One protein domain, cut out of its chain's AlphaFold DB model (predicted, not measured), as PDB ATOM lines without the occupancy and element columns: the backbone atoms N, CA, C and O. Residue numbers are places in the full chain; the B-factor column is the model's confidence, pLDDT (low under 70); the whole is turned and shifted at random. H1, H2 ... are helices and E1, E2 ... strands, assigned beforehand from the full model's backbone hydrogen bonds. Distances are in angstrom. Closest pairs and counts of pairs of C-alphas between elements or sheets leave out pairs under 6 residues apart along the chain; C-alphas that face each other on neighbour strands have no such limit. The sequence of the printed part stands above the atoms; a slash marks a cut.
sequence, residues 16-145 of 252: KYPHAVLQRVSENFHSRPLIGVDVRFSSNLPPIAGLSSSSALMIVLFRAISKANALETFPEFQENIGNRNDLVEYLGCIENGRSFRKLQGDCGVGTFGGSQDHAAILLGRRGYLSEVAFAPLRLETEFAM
ATOM      1  N   LYS A  16      60.193 106.385  52.063       86.56
ATOM      2  CA  LYS A  16      59.828 107.102  53.291       86.56
ATOM      3  C   LYS A  16      60.733 106.753  54.480       86.56
ATOM      4  O   LYS A  16      60.961 107.611  55.324       86.56
ATOM      5  N   TYR A  17      61.255 105.521  54.545       90.50
ATOM      6  CA  TYR A  17      62.115 105.090  55.652       90.50
ATOM      7  C   TYR A  17      63.506 105.740  55.558       90.50
ATOM      8  O   TYR A  17      63.895 106.403  56.520       90.50
ATOM      9  N   PRO A  18      64.239 105.660  54.419       91.50
ATOM     10  CA  PRO A  18      65.455 106.443  54.240       91.50
ATOM     11  C   PRO A  18      65.260 107.946  54.399       91.50
ATOM     12  O   PRO A  18      66.063 108.589  55.069       91.50
ATOM     13  N   HIS A  19      64.189 108.496  53.825       90.06
ATOM     14  CA  HIS A  19      63.908 109.923  53.910       90.06
ATOM     15  C   HIS A  19      63.751 110.391  55.359       90.06
ATOM     16  O   HIS A  19      64.403 111.354  55.745       90.06
ATOM     17  N   ALA A  20      62.961 109.686  56.177       91.94
ATOM     18  CA  ALA A  20      62.773 110.041  57.584       91.94
ATOM     19  C   ALA A  20      64.100 110.062  58.363       91.94
ATOM     20  O   ALA A  20      64.323 110.963  59.165       91.94
ATOM     21  N   VAL A  21      65.007 109.110  58.101       94.88
ATOM     22  CA  VAL A  21      66.347 109.104  58.714       94.88
ATOM     23  C   VAL A  21      67.183 110.287  58.234       94.88
ATOM     24  O   VAL A  21      67.773 110.982  59.055       94.88
ATOM     25  N   LEU A  22      67.244 110.512  56.921       93.31
ATOM     26  CA  LEU A  22      68.062 111.564  56.315       93.31
ATOM     27  C   LEU A  22      67.625 112.951  56.774       93.31
ATOM     28  O   LEU A  22      68.450 113.715  57.269       93.31
ATOM     29  N   GLN A  23      66.328 113.233  56.673       91.81
ATOM     30  CA  GLN A  23      65.731 114.468  57.154       91.81
ATOM     31  C   GLN A  23      66.050 114.672  58.635       91.81
ATOM     32  O   GLN A  23      66.613 115.700  59.009       91.81
ATOM     33  N   ARG A  24      65.776 113.662  59.474       94.81
ATOM     34  CA  ARG A  24      65.969 113.790  60.917       94.81
ATOM     35  C   ARG A  24      67.425 114.029  61.297       94.81
ATOM     36  O   ARG A  24      67.698 114.871  62.146       94.81
ATOM     37  N   VAL A  25      68.359 113.316  60.671       95.62
ATOM     38  CA  VAL A  25      69.793 113.506  60.916       95.62
ATOM     39  C   VAL A  25      70.229 114.912  60.505       95.62
ATOM     40  O   VAL A  25      70.921 115.576  61.273       95.62
ATOM     41  N   SER A  26      69.794 115.394  59.339       93.75
ATOM     42  CA  SER A  26      70.109 116.749  58.875       93.75
ATOM     43  C   SER A  26      69.525 117.850  59.762       93.75
ATOM     44  O   SER A  26      70.155 118.890  59.926       93.75
ATOM     45  N   GLU A  27      68.340 117.637  60.330       94.00
ATOM     46  CA  GLU A  27      67.677 118.603  61.213       94.00
ATOM     47  C   GLU A  27      68.199 118.567  62.651       94.00
ATOM     48  O   GLU A  27      68.105 119.564  63.354       94.00
ATOM     49  N   ASN A  28      68.715 117.432  63.128       97.12
ATOM     50  CA  ASN A  28      69.168 117.288  64.515       97.12
ATOM     51  C   ASN A  28      70.675 117.504  64.695       97.12
ATOM     52  O   ASN A  28      71.099 117.846  65.795       97.12
ATOM     53  N   PHE A  29      71.483 117.290  63.653       96.75
ATOM     54  CA  PHE A  29      72.944 117.349  63.732       96.75
ATOM     55  C   PHE A  29      73.496 118.335  62.702       96.75
ATOM     56  O   PHE A  29      74.002 117.956  61.646       96.75
ATOM     57  N   HIS A  30      73.383 119.620  63.024       93.75
ATOM     58  CA  HIS A  30      73.696 120.727  62.116       93.75
ATOM     59  C   HIS A  30      74.899 121.571  62.558       93.75
ATOM     60  O   HIS A  30      75.262 122.519  61.866       93.75
ATOM     61  N   SER A  31      75.556 121.233  63.677       92.81
ATOM     62  CA  SER A  31      76.792 121.901  64.121       92.81
ATOM     63  C   SER A  31      77.919 121.889  63.080       92.81
ATOM     64  O   SER A  31      78.827 122.717  63.147       92.81
ATOM     65  N   ARG A  32      77.901 120.946  62.127       92.50
ATOM     66  CA  ARG A  32      78.858 120.863  61.016       92.50
ATOM     67  C   ARG A  32      78.161 120.364  59.744       92.50
ATOM     68  O   ARG A  32      77.180 119.629  59.855       92.50
ATOM     69  N   PRO A  33      78.672 120.704  58.547       92.38
ATOM     70  CA  PRO A  33      78.162 120.148  57.299       92.38
ATOM     71  C   PRO A  33      78.273 118.623  57.273       92.38
ATOM     72  O   PRO A  33      79.333 118.068  57.564       92.38
ATOM     73  N   LEU A  34      77.187 117.960  56.882       94.69
ATOM     74  CA  LEU A  34      77.148 116.510  56.734       94.69
ATOM     75  C   LEU A  34      77.620 116.087  55.339       94.69
ATOM     76  O   LEU A  34      77.286 116.714  54.329       94.69
ATOM     77  N   ILE A  35      78.350 114.980  55.275       92.25
ATOM     78  CA  ILE A  35      78.726 114.305  54.037       92.25
ATOM     79  C   ILE A  35      77.707 113.221  53.673       92.25
ATOM     80  O   ILE A  35      77.139 112.544  54.536       92.25
ATOM     81  N   GLY A  36      77.492 113.062  52.368       88.62
ATOM     82  CA  GLY A  36      76.702 111.978  51.794       88.62
ATOM     83  C   GLY A  36      77.407 110.624  51.873       88.62
ATOM     84  O   GLY A  36      78.620 110.546  52.072       88.62
ATOM     85  N   VAL A  37      76.630 109.557  51.693       88.88
ATOM     86  CA  VAL A  37      77.103 108.168  51.674       88.88
ATOM     87  C   VAL A  37      76.468 107.405  50.516       88.88
ATOM     88  O   VAL A  37      75.275 107.559  50.258       88.88
ATOM     89  N   ASP A  38      77.245 106.535  49.873       90.88
ATOM     90  CA  ASP A  38      76.725 105.552  48.921       90.88
ATOM     91  C   ASP A  38      76.381 104.260  49.667       90.88
ATOM     92  O   ASP A  38      77.237 103.647  50.311       90.88
ATOM     93  N   VAL A  39      75.114 103.845  49.607       87.75
ATOM     94  CA  VAL A  39      74.607 102.696  50.373       87.75
ATOM     95  C   VAL A  39      73.938 101.691  49.446       87.75
ATOM     96  O   VAL A  39      73.012 102.016  48.707       87.75
ATOM     97  N   ARG A  40      74.370 100.430  49.540       91.19
ATOM     98  CA  ARG A  40      73.690  99.281  48.935       91.19
ATOM     99  C   ARG A  40      72.976  98.484  50.019       91.19
ATOM    100  O   ARG A  40      73.616  97.978  50.936       91.19
ATOM    101  N   PHE A  41      71.664  98.322  49.879       86.88
ATOM    102  CA  PHE A  41      70.866  97.500  50.785       86.88
ATOM    103  C   PHE A  41      70.763  96.056  50.284       86.88
ATOM    104  O   PHE A  41      70.593  95.801  49.091       86.88
ATOM    105  N   SER A  42      70.839  95.108  51.212       90.06
ATOM    106  CA  SER A  42      70.493  93.703  51.001       90.06
ATOM    107  C   SER A  42      69.810  93.200  52.267       90.06
ATOM    108  O   SER A  42      70.258  93.505  53.370       90.06
ATOM    109  N   SER A  43      68.698  92.487  52.113       86.94
ATOM    110  CA  SER A  43      67.915  91.965  53.228       86.94
ATOM    111  C   SER A  43      67.354  90.602  52.858       86.94
ATOM    112  O   SER A  43      66.857  90.412  51.750       86.94
ATOM    113  N   ASN A  44      67.417  89.674  53.806       86.50
ATOM    114  CA  ASN A  44      66.702  88.402  53.777       86.50
ATOM    115  C   ASN A  44      65.521  88.385  54.766       86.50
ATOM    116  O   ASN A  44      64.907  87.338  54.959       86.50
ATOM    117  N   LEU A  45      65.199  89.524  55.398       83.12
ATOM    118  CA  LEU A  45      64.012  89.646  56.239       83.12
ATOM    119  C   LEU A  45      62.758  89.647  55.356       83.12
ATOM    120  O   LEU A  45      62.686  90.461  54.427       83.12
ATOM    121  N   PRO A  46      61.752  88.804  55.652       75.69
ATOM    122  CA  PRO A  46      60.490  88.818  54.930       75.69
ATOM    123  C   PRO A  46      59.838  90.210  55.001       75.69
ATOM    124  O   PRO A  46      59.580  90.717  56.102       75.69
ATOM    125  N   PRO A  47      59.584  90.869  53.857       70.81
ATOM    126  CA  PRO A  47      58.959  92.180  53.855       70.81
ATOM    127  C   PRO A  47      57.497  92.060  54.299       70.81
ATOM    128  O   PRO A  47      56.816  91.095  53.966       70.81
ATOM    129  N   ILE A  48      57.004  93.064  55.033       67.56
ATOM    130  CA  ILE A  48      55.577  93.188  55.393       67.56
ATOM    131  C   ILE A  48      55.049  91.977  56.209       67.56
ATOM    132  O   ILE A  48      53.866  91.654  56.183       67.56
ATOM    133  N   ALA A  49      55.929  91.317  56.967       70.06
ATOM    134  CA  ALA A  49      55.601  90.129  57.764       70.06
ATOM    135  C   ALA A  49      55.568  90.386  59.283       70.06
ATOM    136  O   ALA A  49      55.606  89.449  60.070       70.06
ATOM    137  N   GLY A  50      55.576  91.654  59.716       70.12
ATOM    138  CA  GLY A  50      55.666  92.001  61.143       70.12
ATOM    139  C   GLY A  50      57.044  91.753  61.774       70.12
ATOM    140  O   GLY A  50      57.164  91.769  62.989       70.12
ATOM    141  N   LEU A  51      58.089  91.555  60.962       78.94
ATOM    142  CA  LEU A  51      59.457  91.241  61.404       78.94
ATOM    143  C   LEU A  51      60.395  92.457  61.370       78.94
ATOM    144  O   LEU A  51      61.583  92.327  61.076       78.94
ATOM    145  N   SER A  52      59.850  93.655  61.602       83.88
ATOM    146  CA  SER A  52      60.647  94.877  61.811       83.88
ATOM    147  C   SER A  52      61.626  95.244  60.682       83.88
ATOM    148  O   SER A  52      62.618  95.936  60.910       83.88
ATOM    149  N   SER A  53      61.354  94.822  59.440       87.50
ATOM    150  CA  SER A  53      62.231  95.101  58.294       87.50
ATOM    151  C   SER A  53      62.396  96.605  58.025       87.50
ATOM    152  O   SER A  53      63.458  97.036  57.580       87.50
ATOM    153  N   SER A  54      61.376  97.414  58.344       89.44
ATOM    154  CA  SER A  54      61.439  98.877  58.275       89.44
ATOM    155  C   SER A  54      62.419  99.466  59.283       89.44
ATOM    156  O   SER A  54      63.288 100.247  58.903       89.44
ATOM    157  N   SER A  55      62.315  99.065  60.548       92.69
ATOM    158  CA  SER A  55      63.183  99.570  61.611       92.69
ATOM    159  C   SER A  55      64.625  99.114  61.379       92.69
ATOM    160  O   SER A  55      65.544  99.915  61.506       92.69
ATOM    161  N   ALA A  56      64.844  97.878  60.913       93.56
ATOM    162  CA  ALA A  56      66.171  97.396  60.519       93.56
ATOM    163  C   ALA A  56      66.809  98.265  59.421       93.56
ATOM    164  O   ALA A  56      67.971  98.657  59.543       93.56
ATOM    165  N   LEU A  57      66.043  98.617  58.381       93.19
ATOM    166  CA  LEU A  57      66.499  99.515  57.319       93.19
ATOM    167  C   LEU A  57      66.883 100.897  57.871       93.19
ATOM    168  O   LEU A  57      67.961 101.406  57.553       93.19
ATOM    169  N   MET A  58      66.030 101.488  58.713       94.88
ATOM    170  CA  MET A  58      66.278 102.803  59.312       94.88
ATOM    171  C   MET A  58      67.514 102.797  60.217       94.88
ATOM    172  O   MET A  58      68.362 103.680  60.103       94.88
ATOM    173  N   ILE A  59      67.660 101.773  61.063       96.25
ATOM    174  CA  ILE A  59      68.810 101.596  61.959       96.25
ATOM    175  C   ILE A  59      70.106 101.475  61.153       96.25
ATOM    176  O   ILE A  59      71.080 102.162  61.459       96.25
ATOM    177  N   VAL A  60      70.139 100.627  60.117       95.00
ATOM    178  CA  VAL A  60      71.342 100.431  59.290       95.00
ATOM    179  C   VAL A  60      71.736 101.720  58.576       95.00
ATOM    180  O   VAL A  60      72.912 102.088  58.596       95.00
ATOM    181  N   LEU A  61      70.771 102.435  57.993       96.00
ATOM    182  CA  LEU A  61      71.045 103.705  57.328       96.00
ATOM    183  C   LEU A  61      71.541 104.767  58.314       96.00
ATOM    184  O   LEU A  61      72.558 105.410  58.050       96.00
ATOM    185  N   PHE A  62      70.885 104.914  59.470       97.12
ATOM    186  CA  PHE A  62      71.336 105.836  60.511       97.12
ATOM    187  C   PHE A  62      72.772 105.524  60.925       97.12
ATOM    188  O   PHE A  62      73.608 106.420  60.985       97.12
ATOM    189  N   ARG A  63      73.097 104.248  61.160       96.25
ATOM    190  CA  ARG A  63      74.449 103.814  61.537       96.25
ATOM    191  C   ARG A  63      75.481 104.132  60.456       96.25
ATOM    192  O   ARG A  63      76.591 104.531  60.803       96.25
ATOM    193  N   ALA A  64      75.134 103.977  59.178       95.44
ATOM    194  CA  ALA A  64      76.015 104.325  58.064       95.44
ATOM    195  C   ALA A  64      76.313 105.834  58.029       95.44
ATOM    196  O   ALA A  64      77.481 106.222  58.000       95.44
ATOM    197  N   ILE A  65      75.277 106.675  58.118       95.88
ATOM    198  CA  ILE A  65      75.419 108.139  58.126       95.88
ATOM    199  C   ILE A  65      76.157 108.602  59.385       95.88
ATOM    200  O   ILE A  65      77.083 109.407  59.290       95.88
ATOM    201  N   SER A  66      75.788 108.055  60.547       96.69
ATOM    202  CA  SER A  66      76.407 108.348  61.840       96.69
ATOM    203  C   SER A  66      77.899 108.086  61.806       96.69
ATOM    204  O   SER A  66      78.671 108.949  62.206       96.69
ATOM    205  N   LYS A  67      78.308 106.927  61.277       96.25
ATOM    206  CA  LYS A  67      79.719 106.556  61.160       96.25
ATOM    207  C   LYS A  67      80.471 107.437  60.164       96.25
ATOM    208  O   LYS A  67      81.599 107.819  60.442       96.25
ATOM    209  N   ALA A  68      79.871 107.751  59.015       96.31
ATOM    210  CA  ALA A  68      80.508 108.598  58.007       96.31
ATOM    211  C   ALA A  68      80.721 110.041  58.494       96.31
ATOM    212  O   ALA A  68      81.692 110.681  58.107       96.31
ATOM    213  N   ASN A  69      79.833 110.533  59.362       97.06
ATOM    214  CA  ASN A  69      79.856 111.905  59.867       97.06
ATOM    215  C   ASN A  69      80.416 112.040  61.290       97.06
ATOM    216  O   ASN A  69      80.517 113.159  61.784       97.06
ATOM    217  N   ALA A  70      80.766 110.930  61.951       97.06
ATOM    218  CA  ALA A  70      81.157 110.890  63.361       97.06
ATOM    219  C   ALA A  70      80.170 111.664  64.259       97.06
ATOM    220  O   ALA A  70      80.574 112.524  65.051       97.06
ATOM    221  N   LEU A  71      78.865 111.399  64.097       97.69
ATOM    222  CA  LEU A  71      77.803 112.138  64.794       97.69
ATOM    223  C   LEU A  71      77.959 112.095  66.316       97.69
ATOM    224  O   LEU A  71      77.627 113.064  66.981       97.69
ATOM    225  N   GLU A  72      78.547 111.041  66.876       96.81
ATOM    226  CA  GLU A  72      78.865 110.922  68.303       96.81
ATOM    227  C   GLU A  72      79.812 112.014  68.843       96.81
ATOM    228  O   GLU A  72      79.947 112.192  70.055       96.81
ATOM    229  N   THR A  73      80.476 112.754  67.951       96.81
ATOM    230  CA  THR A  73      81.336 113.898  68.287       96.81
ATOM    231  C   THR A  73      80.603 115.241  68.255       96.81
ATOM    232  O   THR A  73      81.201 116.269  68.576       96.81
ATOM    233  N   PHE A  74      79.334 115.255  67.841       98.19
ATOM    234  CA  PHE A  74      78.521 116.464  67.772       98.19
ATOM    235  C   PHE A  74      77.959 116.791  69.164       98.19
ATOM    236  O   PHE A  74      77.510 115.871  69.859       98.19
ATOM    237  N   PRO A  75      77.921 118.074  69.569       97.94
ATOM    238  CA  PRO A  75      77.313 118.481  70.834       97.94
ATOM    239  C   PRO A  75      75.863 118.002  70.969       97.94
ATOM    240  O   PRO A  75      75.483 117.467  72.007       97.94
ATOM    241  N   GLU A  76      75.072 118.091  69.895       98.00
ATOM    242  CA  GLU A  76      73.670 117.669  69.885       98.00
ATOM    243  C   GLU A  76      73.530 116.170  70.189       98.00
ATOM    244  O   GLU A  76      72.597 115.761  70.883       98.00
ATOM    245  N   PHE A  77      74.477 115.349  69.723       98.31
ATOM    246  CA  PHE A  77      74.510 113.923  70.035       98.31
ATOM    247  C   PHE A  77      74.926 113.691  71.484       98.31
ATOM    248  O   PHE A  77      74.229 112.988  72.203       98.31
ATOM    249  N   GLN A  78      76.026 114.294  71.937       97.69
ATOM    250  CA  GLN A  78      76.569 114.065  73.282       97.69
ATOM    251  C   GLN A  78      75.620 114.526  74.392       97.69
ATOM    252  O   GLN A  78      75.527 113.880  75.433       97.69
ATOM    253  N   GLU A  79      74.875 115.607  74.159       97.88
ATOM    254  CA  GLU A  79      73.879 116.113  75.103       97.88
ATOM    255  C   GLU A  79      72.639 115.218  75.223       97.88
ATOM    256  O   GLU A  79      71.979 115.222  76.263       97.88
ATOM    257  N   ASN A  80      72.282 114.484  74.163       98.19
ATOM    258  CA  ASN A  80      71.000 113.782  74.091       98.19
ATOM    259  C   ASN A  80      71.129 112.260  74.031       98.19
ATOM    260  O   ASN A  80      70.181 111.588  74.416       98.19
ATOM    261  N   ILE A  81      72.245 111.700  73.576       98.06
ATOM    262  CA  ILE A  81      72.431 110.266  73.328       98.06
ATOM    263  C   ILE A  81      73.719 109.815  74.025       98.06
ATOM    264  O   ILE A  81      74.789 109.743  73.424       98.06
ATOM    265  N   GLY A  82      73.617 109.513  75.322       96.38
ATOM    266  CA  GLY A  82      74.767 109.149  76.155       96.38
ATOM    267  C   GLY A  82      75.056 107.648  76.198       96.38
ATOM    268  O   GLY A  82      76.134 107.226  76.611       96.38
ATOM    269  N   ASN A  83      74.094 106.814  75.801       95.69
ATOM    270  CA  ASN A  83      74.223 105.361  75.864       95.69
ATOM    271  C   ASN A  83      73.376 104.663  74.782       95.69
ATOM    272  O   ASN A  83      72.664 105.287  73.997       95.69
ATOM    273  N   ARG A  84      73.462 103.329  74.734       95.56
ATOM    274  CA  ARG A  84      72.766 102.517  73.726       95.56
ATOM    275  C   ARG A  84      71.240 102.543  73.878       95.56
ATOM    276  O   ARG A  84      70.556 102.431  72.867       95.56
ATOM    277  N   ASN A  85      70.719 102.712  75.093       96.88
ATOM    278  CA  ASN A  85      69.282 102.828  75.339       96.88
ATOM    279  C   ASN A  85      68.749 104.159  74.806       96.88
ATOM    280  O   ASN A  85      67.735 104.169  74.113       96.88
ATOM    281  N   ASP A  86      69.488 105.250  75.025       97.31
ATOM    282  CA  ASP A  86      69.156 106.556  74.451       97.31
ATOM    283  C   ASP A  86      69.109 106.482  72.918       97.31
ATOM    284  O   ASP A  86      68.197 107.014  72.292       97.31
ATOM    285  N   LEU A  87      70.061 105.768  72.300       97.69
ATOM    286  CA  LEU A  87      70.076 105.573  70.851       97.69
ATOM    287  C   LEU A  87      68.849 104.783  70.364       97.69
ATOM    288  O   LEU A  87      68.284 105.111  69.325       97.69
ATOM    289  N   VAL A  88      68.425 103.754  71.098       97.75
ATOM    290  CA  VAL A  88      67.213 102.980  70.782       97.75
ATOM    291  C   VAL A  88      65.966 103.861  70.824       97.75
ATOM    292  O   VAL A  88      65.153 103.813  69.899       97.75
ATOM    293  N   GLU A  89      65.809 104.667  71.874       96.88
ATOM    294  CA  GLU A  89      64.674 105.585  72.004       96.88
ATOM    295  C   GLU A  89      64.693 106.649  70.907       96.88
ATOM    296  O   GLU A  89      63.672 106.861  70.252       96.88
ATOM    297  N   TYR A  90      65.861 107.239  70.639       97.56
ATOM    298  CA  TYR A  90      66.036 108.211  69.566       97.56
ATOM    299  C   TYR A  90      65.620 107.646  68.204       97.56
ATOM    300  O   TYR A  90      64.856 108.284  67.484       97.56
ATOM    301  N   LEU A  91      66.054 106.429  67.863       97.19
ATOM    302  CA  LEU A  91      65.698 105.785  66.595       97.19
ATOM    303  C   LEU A  91      64.198 105.486  66.492       97.19
ATOM    304  O   LEU A  91      63.605 105.714  65.438       97.19
ATOM    305  N   GLY A  92      63.564 105.093  67.602       95.81
ATOM    306  CA  GLY A  92      62.105 105.000  67.679       95.81
ATOM    307  C   GLY A  92      61.412 106.340  67.407       95.81
ATOM    308  O   GLY A  92      60.418 106.382  66.682       95.81
ATOM    309  N   CYS A  93      61.965 107.443  67.920       96.25
ATOM    310  CA  CYS A  93      61.483 108.802  67.659       96.25
ATOM    311  C   CYS A  93      61.652 109.242  66.194       96.25
ATOM    312  O   CYS A  93      60.805 109.978  65.681       96.25
ATOM    313  N   ILE A  94      62.688 108.765  65.490       96.00
ATOM    314  CA  ILE A  94      62.809 108.975  64.037       96.00
ATOM    315  C   ILE A  94      61.627 108.318  63.313       96.00
ATOM    316  O   ILE A  94      61.004 108.949  62.459       96.00
ATOM    317  N   GLU A  95      61.293 107.070  63.659       94.06
ATOM    318  CA  GLU A  95      60.199 106.332  63.018       94.06
ATOM    319  C   GLU A  95      58.827 106.945  63.341       94.06
ATOM    320  O   GLU A  95      58.024 107.178  62.434       94.06
ATOM    321  N   ASN A  96      58.561 107.261  64.610       92.50
ATOM    322  CA  ASN A  96      57.244 107.732  65.045       92.50
ATOM    323  C   ASN A  96      57.021 109.248  64.947       92.50
ATOM    324  O   ASN A  96      55.901 109.706  65.171       92.50
ATOM    325  N   GLY A  97      58.058 110.019  64.612       93.62
ATOM    326  CA  GLY A  97      57.978 111.468  64.432       93.62
ATOM    327  C   GLY A  97      58.156 112.288  65.712       93.62
ATOM    328  O   GLY A  97      58.425 113.482  65.637       93.62
ATOM    329  N   ARG A  98      58.111 111.684  66.902       93.75
ATOM    330  CA  ARG A  98      58.196 112.434  68.165       93.75
ATOM    331  C   ARG A  98      59.570 113.089  68.363       93.75
ATOM    332  O   ARG A  98      60.579 112.684  67.775       93.75
ATOM    333  N   SER A  99      59.605 114.124  69.200       95.62
ATOM    334  CA  SER A  99      60.858 114.691  69.706       95.62
ATOM    335  C   SER A  99      61.525 113.717  70.678       95.62
ATOM    336  O   SER A  99      60.843 112.981  71.394       95.62
ATOM    337  N   PHE A 100      62.852 113.749  70.735       96.25
ATOM    338  CA  PHE A 100      63.636 113.020  71.724       96.25
ATOM    339  C   PHE A 100      64.510 114.003  72.497       96.25
ATOM    340  O   PHE A 100      65.504 114.507  71.973       96.25
ATOM    341  N   ARG A 101      64.141 114.284  73.754       95.75
ATOM    342  CA  ARG A 101      64.811 115.303  74.581       95.75
ATOM    343  C   ARG A 101      64.839 116.647  73.833       95.75
ATOM    344  O   ARG A 101      63.775 117.143  73.473       95.75
ATOM    345  N   LYS A 102      66.022 117.225  73.586       97.19
ATOM    346  CA  LYS A 102      66.171 118.485  72.837       97.19
ATOM    347  C   LYS A 102      66.157 118.292  71.314       97.19
ATOM    348  O   LYS A 102      66.126 119.278  70.585       97.19
ATOM    349  N   LEU A 103      66.201 117.052  70.826       97.56
ATOM    350  CA  LEU A 103      66.205 116.747  69.399       97.56
ATOM    351  C   LEU A 103      64.774 116.788  68.860       97.56
ATOM    352  O   LEU A 103      63.935 115.947  69.201       97.56
ATOM    353  N   GLN A 104      64.494 117.795  68.038       96.81
ATOM    354  CA  GLN A 104      63.145 118.105  67.579       96.81
ATOM    355  C   GLN A 104      62.555 116.996  66.685       96.81
ATOM    356  O   GLN A 104      63.257 116.373  65.881       96.81
ATOM    357  N   GLY A 105      61.259 116.747  66.902       93.44
ATOM    358  CA  GLY A 105      60.329 115.904  66.145       93.44
ATOM    359  C   GLY A 105      59.940 116.452  64.775       93.44
ATOM    360  O   GLY A 105      60.014 117.658  64.565       93.44
ATOM    361  N   ASP A 106      59.438 115.570  63.908       87.75
ATOM    362  CA  ASP A 106      58.751 115.917  62.654       87.75
ATOM    363  C   ASP A 106      57.696 114.833  62.297       87.75
ATOM    364  O   ASP A 106      57.093 114.235  63.189       87.75
ATOM    365  N   CYS A 107      57.442 114.530  61.021       83.81
ATOM    366  CA  CYS A 107      56.364 113.646  60.578       83.81
ATOM    367  C   CYS A 107      56.661 112.139  60.727       83.81
ATOM    368  O   CYS A 107      55.736 111.317  60.730       83.81
ATOM    369  N   GLY A 108      57.938 111.761  60.857       89.25
ATOM    370  CA  GLY A 108      58.377 110.362  60.893       89.25
ATOM    371  C   GLY A 108      57.934 109.590  59.645       89.25
ATOM    372  O   GLY A 108      57.890 110.129  58.542       89.25
ATOM    373  N   VAL A 109      57.568 108.314  59.802       86.81
ATOM    374  CA  VAL A 109      57.040 107.485  58.692       86.81
ATOM    375  C   VAL A 109      55.511 107.342  58.716       86.81
ATOM    376  O   VAL A 109      54.929 106.564  57.943       86.81
ATOM    377  N   GLY A 110      54.856 108.093  59.610       83.75
ATOM    378  CA  GLY A 110      53.407 108.136  59.806       83.75
ATOM    379  C   GLY A 110      52.826 107.060  60.733       83.75
ATOM    380  O   GLY A 110      51.603 106.932  60.792       83.75
ATOM    381  N   THR A 111      53.654 106.273  61.428       82.94
ATOM    382  CA  THR A 111      53.213 105.261  62.408       82.94
ATOM    383  C   THR A 111      53.621 105.648  63.822       82.94
ATOM    384  O   THR A 111      54.806 105.802  64.088       82.94
ATOM    385  N   PHE A 112      52.676 105.728  64.756       84.56
ATOM    386  CA  PHE A 112      52.926 106.155  66.139       84.56
ATOM    387  C   PHE A 112      53.345 104.990  67.045       84.56
ATOM    388  O   PHE A 112      52.743 104.748  68.089       84.56
ATOM    389  N   GLY A 113      54.353 104.235  66.605       83.88
ATOM    390  CA  GLY A 113      54.870 103.065  67.312       83.88
ATOM    391  C   GLY A 113      55.831 103.405  68.454       83.88
ATOM    392  O   GLY A 113      56.318 104.533  68.578       83.88
ATOM    393  N   GLY A 114      56.117 102.400  69.283       89.19
ATOM    394  CA  GLY A 114      57.183 102.451  70.286       89.19
ATOM    395  C   GLY A 114      58.562 102.096  69.713       89.19
ATOM    396  O   GLY A 114      58.753 101.998  68.504       89.19
ATOM    397  N   SER A 115      59.532 101.853  70.597       93.50
ATOM    398  CA  SER A 115      60.915 101.496  70.243       93.50
ATOM    399  C   SER A 115      61.245 100.011  70.464       93.50
ATOM    400  O   SER A 115      62.416  99.647  70.491       93.50
ATOM    401  N   GLN A 116      60.246  99.130  70.598       94.25
ATOM    402  CA  GLN A 116      60.465  97.700  70.871       94.25
ATOM    403  C   GLN A 116      61.289  97.005  69.780       94.25
ATOM    404  O   GLN A 116      62.281  96.350  70.088       94.25
ATOM    405  N   ASP A 117      60.937  97.210  68.512       93.94
ATOM    406  CA  ASP A 117      61.680  96.690  67.357       93.94
ATOM    407  C   ASP A 117      63.148  97.151  67.384       93.94
ATOM    408  O   ASP A 117      64.079  96.372  67.181       93.94
ATOM    409  N   HIS A 118      63.357  98.426  67.718       96.31
ATOM    410  CA  HIS A 118      64.676  99.037  67.841       96.31
ATOM    411  C   HIS A 118      65.475  98.426  68.996       96.31
ATOM    412  O   HIS A 118      66.656  98.118  68.828       96.31
ATOM    413  N   ALA A 119      64.830  98.203  70.143       96.88
ATOM    414  CA  ALA A 119      65.426  97.553  71.302       96.88
ATOM    415  C   ALA A 119      65.828  96.111  70.976       96.88
ATOM    416  O   ALA A 119      66.945  95.715  71.288       96.88
ATOM    417  N   ALA A 120      64.978  95.347  70.288       94.69
ATOM    418  CA  ALA A 120      65.291  93.978  69.887       94.69
ATOM    419  C   ALA A 120      66.504  93.919  68.941       94.69
ATOM    420  O   ALA A 120      67.414  93.120  69.154       94.69
ATOM    421  N   ILE A 121      66.554  94.800  67.935       95.12
ATOM    422  CA  ILE A 121      67.646  94.839  66.950       95.12
ATOM    423  C   ILE A 121      68.961  95.303  67.584       95.12
ATOM    424  O   ILE A 121      70.024  94.756  67.285       95.12
ATOM    425  N   LEU A 122      68.917  96.330  68.437       95.88
ATOM    426  CA  LEU A 122      70.128  96.925  68.990       95.88
ATOM    427  C   LEU A 122      70.575  96.279  70.292       95.88
ATOM    428  O   LEU A 122      71.775  96.232  70.503       95.88
ATOM    429  N   LEU A 123      69.694  95.822  71.170       95.81
ATOM    430  CA  LEU A 123      70.068  95.290  72.487       95.81
ATOM    431  C   LEU A 123      70.007  93.762  72.553       95.81
ATOM    432  O   LEU A 123      70.554  93.186  73.491       95.81
ATOM    433  N   GLY A 124      69.384  93.111  71.567       94.44
ATOM    434  CA  GLY A 124      69.220  91.664  71.542       94.44
ATOM    435  C   GLY A 124      70.545  90.909  71.642       94.44
ATOM    436  O   GLY A 124      71.527  91.217  70.956       94.44
ATOM    437  N   ARG A 125      70.557  89.873  72.485       94.75
ATOM    438  CA  ARG A 125      71.701  88.984  72.684       94.75
ATOM    439  C   ARG A 125      71.379  87.584  72.183       94.75
ATOM    440  O   ARG A 125      70.345  87.004  72.504       94.75
ATOM    441  N   ARG A 126      72.290  87.013  71.390       92.56
ATOM    442  CA  ARG A 126      72.125  85.666  70.828       92.56
ATOM    443  C   ARG A 126      71.880  84.645  71.940       92.56
ATOM    444  O   ARG A 126      72.699  84.524  72.844       92.56
ATOM    445  N   GLY A 127      70.802  83.873  71.807       92.62
ATOM    446  CA  GLY A 127      70.445  82.823  72.761       92.62
ATOM    447  C   GLY A 127      69.748  83.333  74.022       92.62
ATOM    448  O   GLY A 127      69.629  82.564  74.969       92.62
ATOM    449  N   TYR A 128      69.294  84.589  74.049       93.25
ATOM    450  CA  TYR A 128      68.565  85.162  75.175       93.25
ATOM    451  C   TYR A 128      67.251  85.804  74.731       93.25
ATOM    452  O   TYR A 128      67.133  86.318  73.619       93.25
ATOM    453  N   LEU A 129      66.277  85.784  75.636       92.25
ATOM    454  CA  LEU A 129      65.098  86.640  75.614       92.25
ATOM    455  C   LEU A 129      65.304  87.785  76.591       92.25
ATOM    456  O   LEU A 129      65.753  87.558  77.713       92.25
ATOM    457  N   SER A 130      64.943  88.990  76.178       92.56
ATOM    458  CA  SER A 130      65.122  90.201  76.972       92.56
ATOM    459  C   SER A 130      63.769  90.740  77.412       92.56
ATOM    460  O   SER A 130      62.868  90.906  76.590       92.56
ATOM    461  N   GLU A 131      63.643  91.043  78.696       93.31
ATOM    462  CA  GLU A 131      62.549  91.846  79.223       93.31
ATOM    463  C   GLU A 131      62.989  93.310  79.267       93.31
ATOM    464  O   GLU A 131      64.040  93.639  79.822       93.31
ATOM    465  N   VAL A 132      62.197  94.188  78.657       93.69
ATOM    466  CA  VAL A 132      62.546  95.597  78.463       93.69
ATOM    467  C   VAL A 132      61.388  96.471  78.932       93.69
ATOM    468  O   VAL A 132      60.259  96.298  78.480       93.69
ATOM    469  N   ALA A 133      61.675  97.425  79.813       93.31
ATOM    470  CA  ALA A 133      60.756  98.492  80.185       93.31
ATOM    471  C   ALA A 133      60.966  99.714  79.283       93.31
ATOM    472  O   ALA A 133      62.069  99.936  78.783       93.31
ATOM    473  N   PHE A 134      59.920 100.522  79.103       93.12
ATOM    474  CA  PHE A 134      59.926 101.718  78.256       93.12
ATOM    475  C   PHE A 134      59.491 102.960  79.041       93.12
ATOM    476  O   PHE A 134      58.794 102.852  80.051       93.12
ATOM    477  N   ALA A 135      59.879 104.140  78.544       88.25
ATOM    478  CA  ALA A 135      59.594 105.446  79.141       88.25
ATOM    479  C   ALA A 135      60.062 105.586  80.615       88.25
ATOM    480  O   ALA A 135      59.235 105.812  81.505       88.25
ATOM    481  N   PRO A 136      61.382 105.497  80.897       91.06
ATOM    482  CA  PRO A 136      62.501 105.355  79.948       91.06
ATOM    483  C   PRO A 136      62.885 103.896  79.648       91.06
ATOM    484  O   PRO A 136      62.568 102.993  80.426       91.06
ATOM    485  N   LEU A 137      63.611 103.681  78.544       95.25
ATOM    486  CA  LEU A 137      64.110 102.366  78.139       95.25
ATOM    487  C   LEU A 137      65.094 101.770  79.157       95.25
ATOM    488  O   LEU A 137      66.177 102.316  79.403       95.25
ATOM    489  N   ARG A 138      64.759 100.594  79.691       94.31
ATOM    490  CA  ARG A 138      65.629  99.807  80.576       94.31
ATOM    491  C   ARG A 138      65.555  98.331  80.222       94.31
ATOM    492  O   ARG A 138      64.470  97.791  80.045       94.31
ATOM    493  N   LEU A 139      66.708  97.676  80.160       93.12
ATOM    494  CA  LEU A 139      66.778  96.219  80.136       93.12
ATOM    495  C   LEU A 139      66.570  95.726  81.573       93.12
ATOM    496  O   LEU A 139      67.430  95.954  82.420       93.12
ATOM    497  N   GLU A 140      65.421  95.115  81.850       92.69
ATOM    498  CA  GLU A 140      65.035  94.690  83.202       92.69
ATOM    499  C   GLU A 140      65.666  93.336  83.547       92.69
ATOM    500  O   GLU A 140      66.248  93.162  84.616       92.69
ATOM    501  N   THR A 141      65.591  92.369  82.630       91.44
ATOM    502  CA  THR A 141      66.206  91.049  82.816       91.44
ATOM    503  C   THR A 141      66.424  90.335  81.483       91.44
ATOM    504  O   THR A 141      65.847  90.694  80.456       91.44
ATOM    505  N   GLU A 142      67.259  89.299  81.497       92.38
ATOM    506  CA  GLU A 142      67.479  88.408  80.363       92.38
ATOM    507  C   GLU A 142      67.351  86.944  80.790       92.38
ATOM    508  O   GLU A 142      67.862  86.524  81.829       92.38
ATOM    509  N   PHE A 143      66.737  86.138  79.930       90.69
ATOM    510  CA  PHE A 143      66.562  84.705  80.126       90.69
ATOM    511  C   PHE A 143      67.294  83.952  79.028       90.69
ATOM    512  O   PHE A 143      67.048  84.196  77.848       90.69
ATOM    513  N   ALA A 144      68.174  83.023  79.398       91.69
ATOM    514  CA  ALA A 144      68.768  82.121  78.419       91.69
ATOM    515  C   ALA A 144      67.664  81.284  77.758       91.69
ATOM    516  O   ALA A 144      66.748  80.807  78.432       91.69
ATOM    517  N   MET A 145      67.755  81.109  76.442       89.06
ATOM    518  CA  MET A 145      66.873  80.213  75.711       89.06
ATOM    519  C   MET A 145      67.121  78.771  76.161       89.06
ATOM    520  O   MET A 145      68.270  78.322  76.104       89.06
TER     521      MET A 145
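AT A GLANCE: This is residues 16 to 145 of the 252 residues of an uncharacterized protein of Planctomycetaceae bacterium (UniProt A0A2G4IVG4). Four helices, H1, H2, H4 and H5, pack as a mostly crossed cluster with H2 and H4 at its core, and a two-stranded hairpin, E1 and E2, lies at one end of the longest axis, next to H5. The short H3 sits off to the side near the ends of H1 and H4, while the long link of residues 29 to 52 arcs past the H1 and H2 side of the cluster. The printed part has 130 residues, with five named helices followed by two named strands, and its class is mostly helix. The sheet, in the order E1 - E2, is antiparallel. The whole is compact, with a radius of gyration of the C-alphas of 14.7 A and spans of 45 by 31 by 25 A.

IN THESE COORDINATES: H1 takes residues 16 to 28, 17.8 A long, and its first C-alpha, that of Lys 16, is at (59.828, 107.102, 53.291). H2, residues 53 to 69, is the longest helix at 24.4 A, beginning at C-alpha 53 at (62.231, 95.101, 58.294). H3 is residues 75 to 80, 8.5 A; H4 is residues 84 to 96, 18.5 A; H5 is residues 116 to 123, 10.0 A. E1, residues 128 to 133, measures 16.2 A, and E2, residues 138 to 144, measures 18.1 A and ends at C-alpha 144 at (68.768, 82.121, 78.419).

HOW THE PARTS SIT: H2 and H4 are the hub, touching three helices each. They touch each other through residues 55 to 59 of H2 and 91 to 95 of H4, at a steep tilt of 63 degrees, opposite ways; their closest C-alphas, of Ile 59 and Leu 91, are 7.0 A apart. H1 touches H2, closest at the C-alphas of Tyr 17 and Met 58, 6.0 A, at a tilt of 36 degrees, only just steep. H1 also touches H4, where residues 94 to 95 alone take part, with the C-alphas of Val 21 and Ile 94 closest at 6.4 A. H4 and H5 form a helical hairpin at a shallow tilt of 33 degrees, only just short of steep, with the C-alphas of Val 88 and His 118 closest at 5.5 A. H5 touches H2, with residues 55 to 59 of H2 alone, closest at the C-alphas of Ser 55 and His 118, 6.4 A. H3 touches no helix. E1 and E2 are a hairpin of antiparallel neighbours at 159 degrees, with N 129 and O 143 at 2.8 A and N 140 and O 131 at 2.9 A, within hydrogen-bond range. The closest C-alphas of H5 and E1, those of Ala 119 and Val 132, are 8.0 A apart. In H1, H2, H4 and H5 every O i to N i+4 pair is within hydrogen-bond range; in H3 it is 1 of 2.

THE WHOLE: The two C-alphas farthest apart, of Pro 33 and Met 145, are 45.4 A apart. The printed part has no cut. The links H1 to H2, 24 residues, and H4 to H5, 19 residues, are long. The mean pLDDT of the printed part is 92.4, and residue 48 is under 70.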